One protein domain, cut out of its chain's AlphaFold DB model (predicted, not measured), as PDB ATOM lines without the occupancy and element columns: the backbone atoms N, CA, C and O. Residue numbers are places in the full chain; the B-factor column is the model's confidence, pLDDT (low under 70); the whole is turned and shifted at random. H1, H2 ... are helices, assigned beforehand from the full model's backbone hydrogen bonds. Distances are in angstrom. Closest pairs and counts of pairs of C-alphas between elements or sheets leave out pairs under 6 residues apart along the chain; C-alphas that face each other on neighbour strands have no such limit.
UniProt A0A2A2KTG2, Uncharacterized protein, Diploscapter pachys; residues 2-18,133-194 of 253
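What this domain is: This is residues 2 to 18 and 133 to 194 of the 253 residues of an uncharacterized protein of Diploscapter pachys (UniProt A0A2A2KTG2). An elongated group of short helices in which H3, H4 and H5 make a loose triangle in the middle, with few contacts between them, while H1 lies toward one end of the long axis and H2 toward the other. The long stretch 175 to 186, with no named element, leads from the end of H4 back to H5. The printed part has 79 residues, with five named helices in the order H1, H2, H3, H4, H5 and no named strand; the class is all helix. It is compact, with a radius of gyration of the C-alphas of 13.0 A, and spans 41 by 23 by 18 A.

How they stand to each other: H1, residues 10 to 13, is apart from the other four helices. H2, residues 133 to 141, is close to but not clearly touching H3, residues 143 to 153; they stand about perpendicular at 76 degrees, and their closest C-alphas, of Val 138 and Met 146, are 7.7 A apart. H4, residues 160 to 174, is close to but not clearly touching H3, at a steep tilt of 61 degrees, the same way; the closest C-alphas, of Ser 153 and Phe 166, are 7.9 A apart. H5, residues 187 to 194, only just touches H3, with 3 pairs of C-alphas within 8 A, the closest those of Leu 145 and Ser 193 at 7.3 A. H4 and H5 are close but not clearly touching, with the closest C-alphas, of Phe 167 and Glu 194, 7.6 A apart. Every O i to N i+4 pair is within hydrogen-bond range in H2, H3, H4 and H5; H1 is too short for such a pair.

Where its parts are: H1 begins at C-alpha 10, (-41.194, -14.815, -0.672). H3 is 15.1 A long and H4 21.3 A. H5 ends at C-alpha 194, (-27.603, -7.914, 13.553).

The domain as a whole: Residues 19 to 132 are not printed, and C-alphas 18 and 133 are 35.6 A apart across the cut. The link from H4 to H5 is long, with 12 residues. The mean pLDDT of the printed part is 90.9, and no printed residue is under 70.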
ATOM      1  N   LYS A   2     -38.254  -6.931  -1.606       79.56
ATOM      2  CA  LYS A   2     -37.143  -7.813  -1.994       79.56
ATOM      3  C   LYS A   2     -36.610  -8.476  -0.729       79.56
ATOM      4  O   LYS A   2     -36.028  -7.779   0.087       79.56
ATOM      5  N   CYS A   3     -36.821  -9.782  -0.609       88.06
ATOM      6  CA  CYS A   3     -36.321 -10.591   0.499       88.06
ATOM      7  C   CYS A   3     -35.178 -11.504   0.074       88.06
ATOM      8  O   CYS A   3     -34.823 -11.590  -1.108       88.06
ATOM      9  N   TYR A   4     -34.576 -12.149   1.068       90.31
ATOM     10  CA  TYR A   4     -33.483 -13.087   0.874       90.31
ATOM     11  C   TYR A   4     -33.947 -14.336   0.095       90.31
ATOM     12  O   TYR A   4     -35.117 -14.713   0.172       90.31
ATOM     13  N   PRO A   5     -33.056 -14.989  -0.682       90.00
ATOM     14  CA  PRO A   5     -33.438 -16.030  -1.645       90.00
ATOM     15  C   PRO A   5     -34.307 -17.170  -1.101       90.00
ATOM     16  O   PRO A   5     -35.176 -17.667  -1.817       90.00
ATOM     17  N   ASN A   6     -34.062 -17.584   0.142       92.69
ATOM     18  CA  ASN A   6     -34.723 -18.730   0.766       92.69
ATOM     19  C   ASN A   6     -35.823 -18.341   1.771       92.69
ATOM     20  O   ASN A   6     -36.212 -19.164   2.598       92.69
ATOM     21  N   ASP A   7     -36.304 -17.101   1.729       93.06
ATOM     22  CA  ASP A   7     -37.400 -16.639   2.580       93.06
ATOM     23  C   ASP A   7     -38.679 -17.489   2.368       93.06
ATOM     24  O   ASP A   7     -39.164 -17.598   1.231       93.06
ATOM     25  N   PRO A   8     -39.262 -18.097   3.427       93.62
ATOM     26  CA  PRO A   8     -40.498 -18.874   3.316       93.62
ATOM     27  C   PRO A   8     -41.710 -18.044   2.856       93.62
ATOM     28  O   PRO A   8     -42.647 -18.606   2.277       93.62
ATOM     29  N   TYR A   9     -41.702 -16.726   3.063       92.88
ATOM     30  CA  TYR A   9     -42.787 -15.816   2.697       92.88
ATOM     31  C   TYR A   9     -42.552 -15.097   1.365       92.88
ATOM     32  O   TYR A   9     -43.379 -14.287   0.942       92.88
ATOM     33  N   LEU A  10     -41.519 -15.464   0.602       89.62
ATOM     34  CA  LEU A  10     -41.194 -14.815  -0.672       89.62
ATOM     35  C   LEU A  10     -42.382 -14.788  -1.658       89.62
ATOM     36  O   LEU A  10     -42.594 -13.819  -2.391       89.62
ATOM     37  N   SER A  11     -43.211 -15.838  -1.663       90.69
ATOM     38  CA  SER A  11     -44.428 -15.902  -2.492       90.69
ATOM     39  C   SER A  11     -45.511 -14.893  -2.086       90.69
ATOM     40  O   SER A  11     -46.271 -14.432  -2.940       90.69
ATOM     41  N   PHE A  12     -45.578 -14.520  -0.806       89.88
ATOM     42  CA  PHE A  12     -46.430 -13.444  -0.311       89.88
ATOM     43  C   PHE A  12     -45.920 -12.091  -0.823       89.88
ATOM     44  O   PHE A  12     -46.678 -11.324  -1.421       89.88
ATOM     45  N   TRP A  13     -44.617 -11.838  -0.695       86.62
ATOM     46  CA  TRP A  13     -44.001 -10.566  -1.074       86.62
ATOM     47  C   TRP A  13     -43.961 -10.289  -2.571       86.62
ATOM     48  O   TRP A  13     -44.078  -9.131  -2.978       86.62
ATOM     49  N   ASN A  14     -43.858 -11.331  -3.394       86.81
ATOM     50  CA  ASN A  14     -43.859 -11.217  -4.855       86.81
ATOM     51  C   ASN A  14     -45.201 -10.736  -5.438       86.81
ATOM     52  O   ASN A  14     -45.280 -10.446  -6.631       86.81
ATOM     53  N   GLN A  15     -46.254 -10.645  -4.622       86.06
ATOM     54  CA  GLN A  15     -47.562 -10.126  -5.033       86.06
ATOM     55  C   GLN A  15     -47.646  -8.594  -4.960       86.06
ATOM     56  O   GLN A  15     -48.568  -8.009  -5.528       86.06
ATOM     57  N   TRP A  16     -46.689  -7.942  -4.291       81.50
ATOM     58  CA  TRP A  16     -46.693  -6.504  -4.038       81.50
ATOM     59  C   TRP A  16     -45.468  -5.825  -4.661       81.50
ATOM     60  O   TRP A  16     -44.367  -6.385  -4.616       81.50
ATOM     61  N   PRO A  17     -45.606  -4.596  -5.190       82.38
ATOM     62  CA  PRO A  17     -44.450  -3.815  -5.609       82.38
ATOM     63  C   PRO A  17     -43.469  -3.616  -4.442       82.38
ATOM     64  O   PRO A  17     -43.861  -3.452  -3.286       82.38
ATOM     65  N   SER A  18     -42.171  -3.678  -4.726       83.75
ATOM     66  CA  SER A  18     -41.127  -3.531  -3.706       83.75
ATOM     67  C   SER A  18     -40.854  -2.068  -3.374       83.75
ATOM     68  O   SER A  18     -40.746  -1.245  -4.276       83.75
ATOM     69  N   GLU A 133      -7.734  -7.534   8.139       96.50
ATOM     70  CA  GLU A 133      -8.293  -7.703   9.482       96.50
ATOM     71  C   GLU A 133      -9.808  -7.904   9.403       96.50
ATOM     72  O   GLU A 133     -10.343  -8.829  10.022       96.50
ATOM     73  N   TYR A 134     -10.484  -7.125   8.554       95.38
ATOM     74  CA  TYR A 134     -11.904  -7.320   8.264       95.38
ATOM     75  C   TYR A 134     -12.179  -8.715   7.692       95.38
ATOM     76  O   TYR A 134     -13.019  -9.457   8.206       95.38
ATOM     77  N   LYS A 135     -11.424  -9.140   6.671       93.62
ATOM     78  CA  LYS A 135     -11.593 -10.474   6.075       93.62
ATOM     79  C   LYS A 135     -11.331 -11.589   7.073       93.62
ATOM     80  O   LYS A 135     -12.003 -12.617   6.998       93.62
ATOM     81  N   GLN A 136     -10.361 -11.426   7.970       94.81
ATOM     82  CA  GLN A 136     -10.104 -12.396   9.028       94.81
ATOM     83  C   GLN A 136     -11.288 -12.472   9.995       94.81
ATOM     84  O   GLN A 136     -11.712 -13.570  10.354       94.81
ATOM     85  N   TRP A 137     -11.851 -11.334  10.389       95.19
ATOM     86  CA  TRP A 137     -13.010 -11.293  11.273       95.19
ATOM     87  C   TRP A 137     -14.260 -11.926  10.639       95.19
ATOM     88  O   TRP A 137     -14.925 -12.729  11.295       95.19
ATOM     89  N   VAL A 138     -14.532 -11.672   9.354       92.50
ATOM     90  CA  VAL A 138     -15.644 -12.318   8.631       92.50
ATOM     91  C   VAL A 138     -15.408 -13.825   8.476       92.50
ATOM     92  O   VAL A 138     -16.261 -14.632   8.838       92.50
ATOM     93  N   ASN A 139     -14.247 -14.227   7.946       91.00
ATOM     94  CA  ASN A 139     -14.021 -15.613   7.512       91.00
ATOM     95  C   ASN A 139     -13.554 -16.559   8.621       91.00
ATOM     96  O   ASN A 139     -13.633 -17.772   8.429       91.00
ATOM     97  N   ASN A 140     -13.057 -16.036   9.746       92.56
ATOM     98  CA  ASN A 140     -12.565 -16.855  10.852       92.56
ATOM     99  C   ASN A 140     -13.408 -16.641  12.108       92.56
ATOM    100  O   ASN A 140     -13.985 -17.602  12.608       92.56
ATOM    101  N   SER A 141     -13.502 -15.403  12.605       94.06
ATOM    102  CA  SER A 141     -14.194 -15.126  13.874       94.06
ATOM    103  C   SER A 141     -15.705 -15.357  13.785       94.06
ATOM    104  O   SER A 141     -16.292 -15.832  14.747       94.06
ATOM    105  N   ASN A 142     -16.311 -15.090  12.623       94.44
ATOM    106  CA  ASN A 142     -17.753 -15.249  12.382       94.44
ATOM    107  C   ASN A 142     -18.089 -16.396  11.415       94.44
ATOM    108  O   ASN A 142     -19.205 -16.483  10.905       94.44
ATOM    109  N   ALA A 143     -17.139 -17.300  11.156       93.31
ATOM    110  CA  ALA A 143     -17.270 -18.326  10.122       93.31
ATOM    111  C   ALA A 143     -18.505 -19.226  10.301       93.31
ATOM    112  O   ALA A 143     -19.140 -19.616   9.320       93.31
ATOM    113  N   ASP A 144     -18.831 -19.577  11.546       94.94
ATOM    114  CA  ASP A 144     -19.944 -20.475  11.857       94.94
ATOM    115  C   ASP A 144     -21.300 -19.784  11.689       94.94
ATOM    116  O   ASP A 144     -22.187 -20.358  11.053       94.94
ATOM    117  N   LEU A 145     -21.427 -18.535  12.156       93.75
ATOM    118  CA  LEU A 145     -22.607 -17.699  11.928       93.75
ATOM    119  C   LEU A 145     -22.842 -17.510  10.427       93.75
ATOM    120  O   LEU A 145     -23.917 -17.813   9.918       93.75
ATOM    121  N   MET A 146     -21.802 -17.118   9.691       92.81
ATOM    122  CA  MET A 146     -21.870 -16.913   8.244       92.81
ATOM    123  C   MET A 146     -22.242 -18.190   7.484       92.81
ATOM    124  O   MET A 146     -23.028 -18.145   6.538       92.81
ATOM    125  N   ARG A 147     -21.736 -19.355   7.911       94.25
ATOM    126  CA  ARG A 147     -22.122 -20.648   7.329       94.25
ATOM    127  C   ARG A 147     -23.584 -20.982   7.617       94.25
ATOM    128  O   ARG A 147     -24.261 -21.482   6.720       94.25
ATOM    129  N   LYS A 148     -24.062 -20.717   8.839       94.62
ATOM    130  CA  LYS A 148     -25.468 -20.913   9.222       94.62
ATOM    131  C   LYS A 148     -26.380 -20.015   8.390       94.62
ATOM    132  O   LYS A 148     -27.341 -20.527   7.821       94.62
ATOM    133  N   ILE A 149     -26.051 -18.728   8.263       93.62
ATOM    134  CA  ILE A 149     -26.816 -17.776   7.454       93.62
ATOM    135  C   ILE A 149     -26.833 -18.225   5.997       93.62
ATOM    136  O   ILE A 149     -27.905 -18.517   5.485       93.62
ATOM    137  N   TYR A 150     -25.677 -18.411   5.356       94.19
ATOM    138  CA  TYR A 150     -25.616 -18.823   3.951       94.19
ATOM    139  C   TYR A 150     -26.420 -20.101   3.666       94.19
ATOM    140  O   TYR A 150     -27.170 -20.156   2.692       94.19
ATOM    141  N   ALA A 151     -26.301 -21.120   4.524       95.50
ATOM    142  CA  ALA A 151     -26.994 -22.391   4.334       95.50
ATOM    143  C   ALA A 151     -28.524 -22.259   4.369       95.50
ATOM    144  O   ALA A 151     -29.207 -23.028   3.694       95.50
ATOM    145  N   ASN A 152     -29.055 -21.307   5.142       94.75
ATOM    146  CA  ASN A 152     -30.493 -21.161   5.336       94.75
ATOM    147  C   ASN A 152     -31.103 -20.014   4.529       94.75
ATOM    148  O   ASN A 152     -32.213 -20.171   4.039       94.75
ATOM    149  N   SER A 153     -30.393 -18.903   4.328       92.81
ATOM    150  CA  SER A 153     -30.896 -17.718   3.624       92.81
ATOM    151  C   SER A 153     -30.435 -17.628   2.165       92.81
ATOM    152  O   SER A 153     -31.124 -17.018   1.347       92.81
ATOM    153  N   GLY A 154     -29.290 -18.234   1.828       92.75
ATOM    154  CA  GLY A 154     -28.617 -18.080   0.533       92.75
ATOM    155  C   GLY A 154     -27.759 -16.812   0.406       92.75
ATOM    156  O   GLY A 154     -27.222 -16.556  -0.669       92.75
ATOM    157  N   ILE A 155     -27.621 -16.024   1.478       91.69
ATOM    158  CA  ILE A 155     -26.856 -14.766   1.495       91.69
ATOM    159  C   ILE A 155     -25.367 -15.062   1.639       91.69
ATOM    160  O   ILE A 155     -24.952 -15.829   2.510       91.69
ATOM    161  N   MET A 156     -24.548 -14.442   0.792       86.81
ATOM    162  CA  MET A 156     -23.097 -14.585   0.876       86.81
ATOM    163  C   MET A 156     -22.529 -13.770   2.050       86.81
ATOM    164  O   MET A 156     -23.000 -12.663   2.297       86.81
ATOM    165  N   PRO A 157     -21.457 -14.226   2.725       79.50
ATOM    166  CA  PRO A 157     -20.879 -13.515   3.877       79.50
ATOM    167  C   PRO A 157     -20.394 -12.081   3.601       79.50
ATOM    168  O   PRO A 157     -20.169 -11.314   4.528       79.50
ATOM    169  N   ASN A 158     -20.183 -11.731   2.331       76.31
ATOM    170  CA  ASN A 158     -19.751 -10.409   1.879       76.31
ATOM    171  C   ASN A 158     -20.849  -9.631   1.129       76.31
ATOM    172  O   ASN A 158     -20.548  -8.613   0.511       76.31
ATOM    173  N   ASP A 159     -22.088 -10.122   1.139       83.75
ATOM    174  CA  ASP A 159     -23.239  -9.490   0.495       83.75
ATOM    175  C   ASP A 159     -24.010  -8.636   1.510       83.75
ATOM    176  O   ASP A 159     -25.045  -9.045   2.035       83.75
ATOM    177  N   THR A 160     -23.470  -7.454   1.821       80.81
ATOM    178  CA  THR A 160     -24.067  -6.499   2.772       80.81
ATOM    179  C   THR A 160     -25.510  -6.144   2.401       80.81
ATOM    180  O   THR A 160     -26.364  -6.086   3.280       80.81
ATOM    181  N   ASP A 161     -25.809  -5.979   1.109       82.19
ATOM    182  CA  ASP A 161     -27.171  -5.692   0.644       82.19
ATOM    183  C   ASP A 161     -28.107  -6.878   0.904       82.19
ATOM    184  O   ASP A 161     -29.238  -6.695   1.349       82.19
ATOM    185  N   GLY A 162     -27.637  -8.105   0.662       88.75
ATOM    186  CA  GLY A 162     -28.367  -9.326   0.993       88.75
ATOM    187  C   GLY A 162     -28.725  -9.417   2.477       88.75
ATOM    188  O   GLY A 162     -29.850  -9.795   2.803       88.75
ATOM    189  N   PHE A 163     -27.807  -9.024   3.365       88.75
ATOM    190  CA  PHE A 163     -28.079  -8.930   4.800       88.75
ATOM    191  C   PHE A 163     -29.103  -7.842   5.131       88.75
ATOM    192  O   PHE A 163     -30.039  -8.133   5.867       88.75
ATOM    193  N   ASN A 164     -28.998  -6.640   4.553       86.69
ATOM    194  CA  ASN A 164     -30.003  -5.587   4.756       86.69
ATOM    195  C   ASN A 164     -31.408  -6.081   4.373       86.69
ATOM    196  O   ASN A 164     -32.335  -5.978   5.166       86.69
ATOM    197  N   PHE A 165     -31.552  -6.729   3.209       88.50
ATOM    198  CA  PHE A 165     -32.833  -7.326   2.810       88.50
ATOM    199  C   PHE A 165     -33.296  -8.447   3.746       88.50
ATOM    200  O   PHE A 165     -34.495  -8.669   3.883       88.50
ATOM    201  N   PHE A 166     -32.377  -9.185   4.365       92.12
ATOM    202  CA  PHE A 166     -32.725 -10.203   5.348       92.12
ATOM    203  C   PHE A 166     -33.333  -9.603   6.610       92.12
ATOM    204  O   PHE A 166     -34.413 -10.041   6.997       92.12
ATOM    205  N   PHE A 167     -32.696  -8.590   7.200       91.12
ATOM    206  CA  PHE A 167     -33.230  -7.922   8.388       91.12
ATOM    207  C   PHE A 167     -34.529  -7.191   8.086       91.12
ATOM    208  O   PHE A 167     -35.522  -7.470   8.751       91.12
ATOM    209  N   ASP A 168     -34.561  -6.380   7.023       89.38
ATOM    210  CA  ASP A 168     -35.768  -5.660   6.606       89.38
ATOM    211  C   ASP A 168     -36.962  -6.616   6.476       89.38
ATOM    212  O   ASP A 168     -38.062  -6.314   6.941       89.38
ATOM    213  N   CYS A 169     -36.755  -7.783   5.849       91.62
ATOM    214  CA  CYS A 169     -37.812  -8.776   5.690       91.62
ATOM    215  C   CYS A 169     -38.229  -9.399   7.006       91.62
ATOM    216  O   CYS A 169     -39.414  -9.360   7.305       91.62
ATOM    217  N   ILE A 170     -37.295  -9.914   7.807       93.06
ATOM    218  CA  ILE A 170     -37.642 -10.532   9.090       93.06
ATOM    219  C   ILE A 170     -38.374  -9.538  10.005       93.06
ATOM    220  O   ILE A 170     -39.364  -9.908  10.636       93.06
ATOM    221  N   GLU A 171     -37.935  -8.278  10.043       91.31
ATOM    222  CA  GLU A 171     -38.586  -7.227  10.822       91.31
ATOM    223  C   GLU A 171     -40.005  -6.958  10.337       91.31
ATOM    224  O   GLU A 171     -40.934  -7.073  11.129       91.31
ATOM    225  N   ILE A 172     -40.195  -6.667   9.045       90.69
ATOM    226  CA  ILE A 172     -41.517  -6.346   8.486       90.69
ATOM    227  C   ILE A 172     -42.467  -7.545   8.582       90.69
ATOM    228  O   ILE A 172     -43.653  -7.386   8.881       90.69
ATOM    229  N   GLU A 173     -41.965  -8.750   8.328       92.62
ATOM    230  CA  GLU A 173     -42.705  -9.999   8.481       92.62
ATOM    231  C   GLU A 173     -43.222 -10.151   9.909       92.62
ATOM    232  O   GLU A 173     -44.412 -10.397  10.104       92.62
ATOM    233  N   ASN A 174     -42.361  -9.948  10.904       92.50
ATOM    234  CA  ASN A 174     -42.735 -10.064  12.306       92.50
ATOM    235  C   ASN A 174     -43.646  -8.908  12.767       92.50
ATOM    236  O   ASN A 174     -44.689  -9.151  13.371       92.50
ATOM    237  N   ASP A 175     -43.310  -7.663  12.429       89.25
ATOM    238  CA  ASP A 175     -44.078  -6.453  12.732       89.25
ATOM    239  C   ASP A 175     -44.045  -5.497  11.521       89.25
ATOM    240  O   ASP A 175     -42.995  -4.941  11.198       89.25
ATOM    241  N   PRO A 176     -45.168  -5.276  10.811       88.88
ATOM    242  CA  PRO A 176     -46.546  -5.439  11.287       88.88
ATOM    243  C   PRO A 176     -47.281  -6.720  10.864       88.88
ATOM    244  O   PRO A 176     -48.468  -6.864  11.177       88.88
ATOM    245  N   PHE A 177     -46.657  -7.645  10.125       89.75
ATOM    246  CA  PHE A 177     -47.395  -8.758   9.504       89.75
ATOM    247  C   PHE A 177     -47.626  -9.975  10.417       89.75
ATOM    248  O   PHE A 177     -48.456 -10.824  10.082       89.75
ATOM    249  N   ASN A 178     -47.018 -10.015  11.608       93.12
ATOM    250  CA  ASN A 178     -47.151 -11.094  12.598       93.12
ATOM    251  C   ASN A 178     -46.777 -12.486  12.061       93.12
ATOM    252  O   ASN A 178     -47.310 -13.505  12.511       93.12
ATOM    253  N   PHE A 179     -45.892 -12.548  11.070       94.38
ATOM    254  CA  PHE A 179     -45.288 -13.792  10.627       94.38
ATOM    255  C   PHE A 179     -44.256 -14.249  11.653       94.38
ATOM    256  O   PHE A 179     -43.612 -13.448  12.326       94.38
ATOM    257  N   THR A 180     -44.104 -15.560  11.793       93.94
ATOM    258  CA  THR A 180     -43.110 -16.128  12.704       93.94
ATOM    259  C   THR A 180     -41.760 -16.230  12.017       93.94
ATOM    260  O   THR A 180     -41.704 -16.481  10.809       93.94
ATOM    261  N   PHE A 181     -40.688 -16.148  12.807       93.50
ATOM    262  CA  PHE A 181     -39.344 -16.471  12.337       93.50
ATOM    263  C   PHE A 181     -39.306 -17.865  11.695       93.50
ATOM    264  O   PHE A 181     -40.035 -18.768  12.128       93.50
ATOM    265  N   PRO A 182     -38.470 -18.060  10.662       92.81
ATOM    266  CA  PRO A 182     -38.251 -19.382  10.098       92.81
ATOM    267  C   PRO A 182     -37.589 -20.300  11.135       92.81
ATOM    268  O   PRO A 182     -36.783 -19.849  11.942       92.81
ATOM    269  N   ASP A 183     -37.861 -21.606  11.064       93.19
ATOM    270  CA  ASP A 183     -37.451 -22.602  12.078       93.19
ATOM    271  C   ASP A 183     -35.948 -22.616  12.425       93.19
ATOM    272  O   ASP A 183     -35.550 -23.104  13.482       93.19
ATOM    273  N   TRP A 184     -35.091 -22.131  11.524       93.69
ATOM    274  CA  TRP A 184     -33.638 -22.100  11.704       93.69
ATOM    275  C   TRP A 184     -33.130 -20.855  12.454       93.69
ATOM    276  O   TRP A 184     -31.982 -20.857  12.922       93.69
ATOM    277  N   LEU A 185     -33.950 -19.803  12.522       95.06
ATOM    278  CA  LEU A 185     -33.609 -18.487  13.049       95.06
ATOM    279  C   LEU A 185     -34.247 -18.306  14.426       95.06
ATOM    280  O   LEU A 185     -35.429 -18.001  14.551       95.06
ATOM    281  N   ASP A 186     -33.445 -18.499  15.467       93.12
ATOM    282  CA  ASP A 186     -33.802 -18.106  16.828       93.12
ATOM    283  C   ASP A 186     -33.361 -16.660  17.115       93.12
ATOM    284  O   ASP A 186     -32.586 -16.062  16.366       93.12
ATOM    285  N   GLU A 187     -33.860 -16.098  18.219       91.75
ATOM    286  CA  GLU A 187     -33.554 -14.730  18.656       91.75
ATOM    287  C   GLU A 187     -32.046 -14.505  18.846       91.75
ATOM    288  O   GLU A 187     -31.522 -13.461  18.472       91.75
ATOM    289  N   GLN A 188     -31.321 -15.506  19.359       93.75
ATOM    290  CA  GLN A 188     -29.869 -15.416  19.511       93.75
ATOM    291  C   GLN A 188     -29.180 -15.242  18.152       93.75
ATOM    292  O   GLN A 188     -28.364 -14.344  17.988       93.75
ATOM    293  N   THR A 189     -29.523 -16.078  17.173       93.75
ATOM    294  CA  THR A 189     -28.941 -16.023  15.827       93.75
ATOM    295  C   THR A 189     -29.300 -14.722  15.124       93.75
ATOM    296  O   THR A 189     -28.466 -14.177  14.403       93.75
ATOM    297  N   PHE A 190     -30.526 -14.229  15.316       93.25
ATOM    298  CA  PHE A 190     -30.955 -12.944  14.773       93.25
ATOM    299  C   PHE A 190     -30.091 -11.804  15.323       93.25
ATOM    300  O   PHE A 190     -29.451 -11.110  14.539       93.25
ATOM    301  N   ASN A 191     -29.960 -11.709  16.650       93.62
ATOM    302  CA  ASN A 191     -29.171 -10.667  17.312       93.62
ATOM    303  C   ASN A 191     -27.671 -10.756  16.969       93.62
ATOM    304  O   ASN A 191     -27.032  -9.743  16.710       93.62
ATOM    305  N   GLU A 192     -27.096 -11.964  16.915       94.50
ATOM    306  CA  GLU A 192     -25.698 -12.162  16.489       94.50
ATOM    307  C   GLU A 192     -25.477 -11.714  15.036       94.50
ATOM    308  O   GLU A 192     -24.423 -11.178  14.689       94.50
ATOM    309  N   SER A 193     -26.471 -11.931  14.169       92.25
ATOM    310  CA  SER A 193     -26.409 -11.492  12.775       92.25
ATOM    311  C   SER A 193     -26.549  -9.973  12.662       92.25
ATOM    312  O   SER A 193     -25.890  -9.377  11.808       92.25
ATOM    313  N   GLU A 194     -27.399  -9.364  13.489       91.50
ATOM    314  CA  GLU A 194     -27.603  -7.914  13.553       91.50
ATOM    315  C   GLU A 194     -26.299  -7.211  13.965       91.50
ATOM    316  O   GLU A 194     -25.776  -6.383  13.221       91.50
TER     317      GLU A 194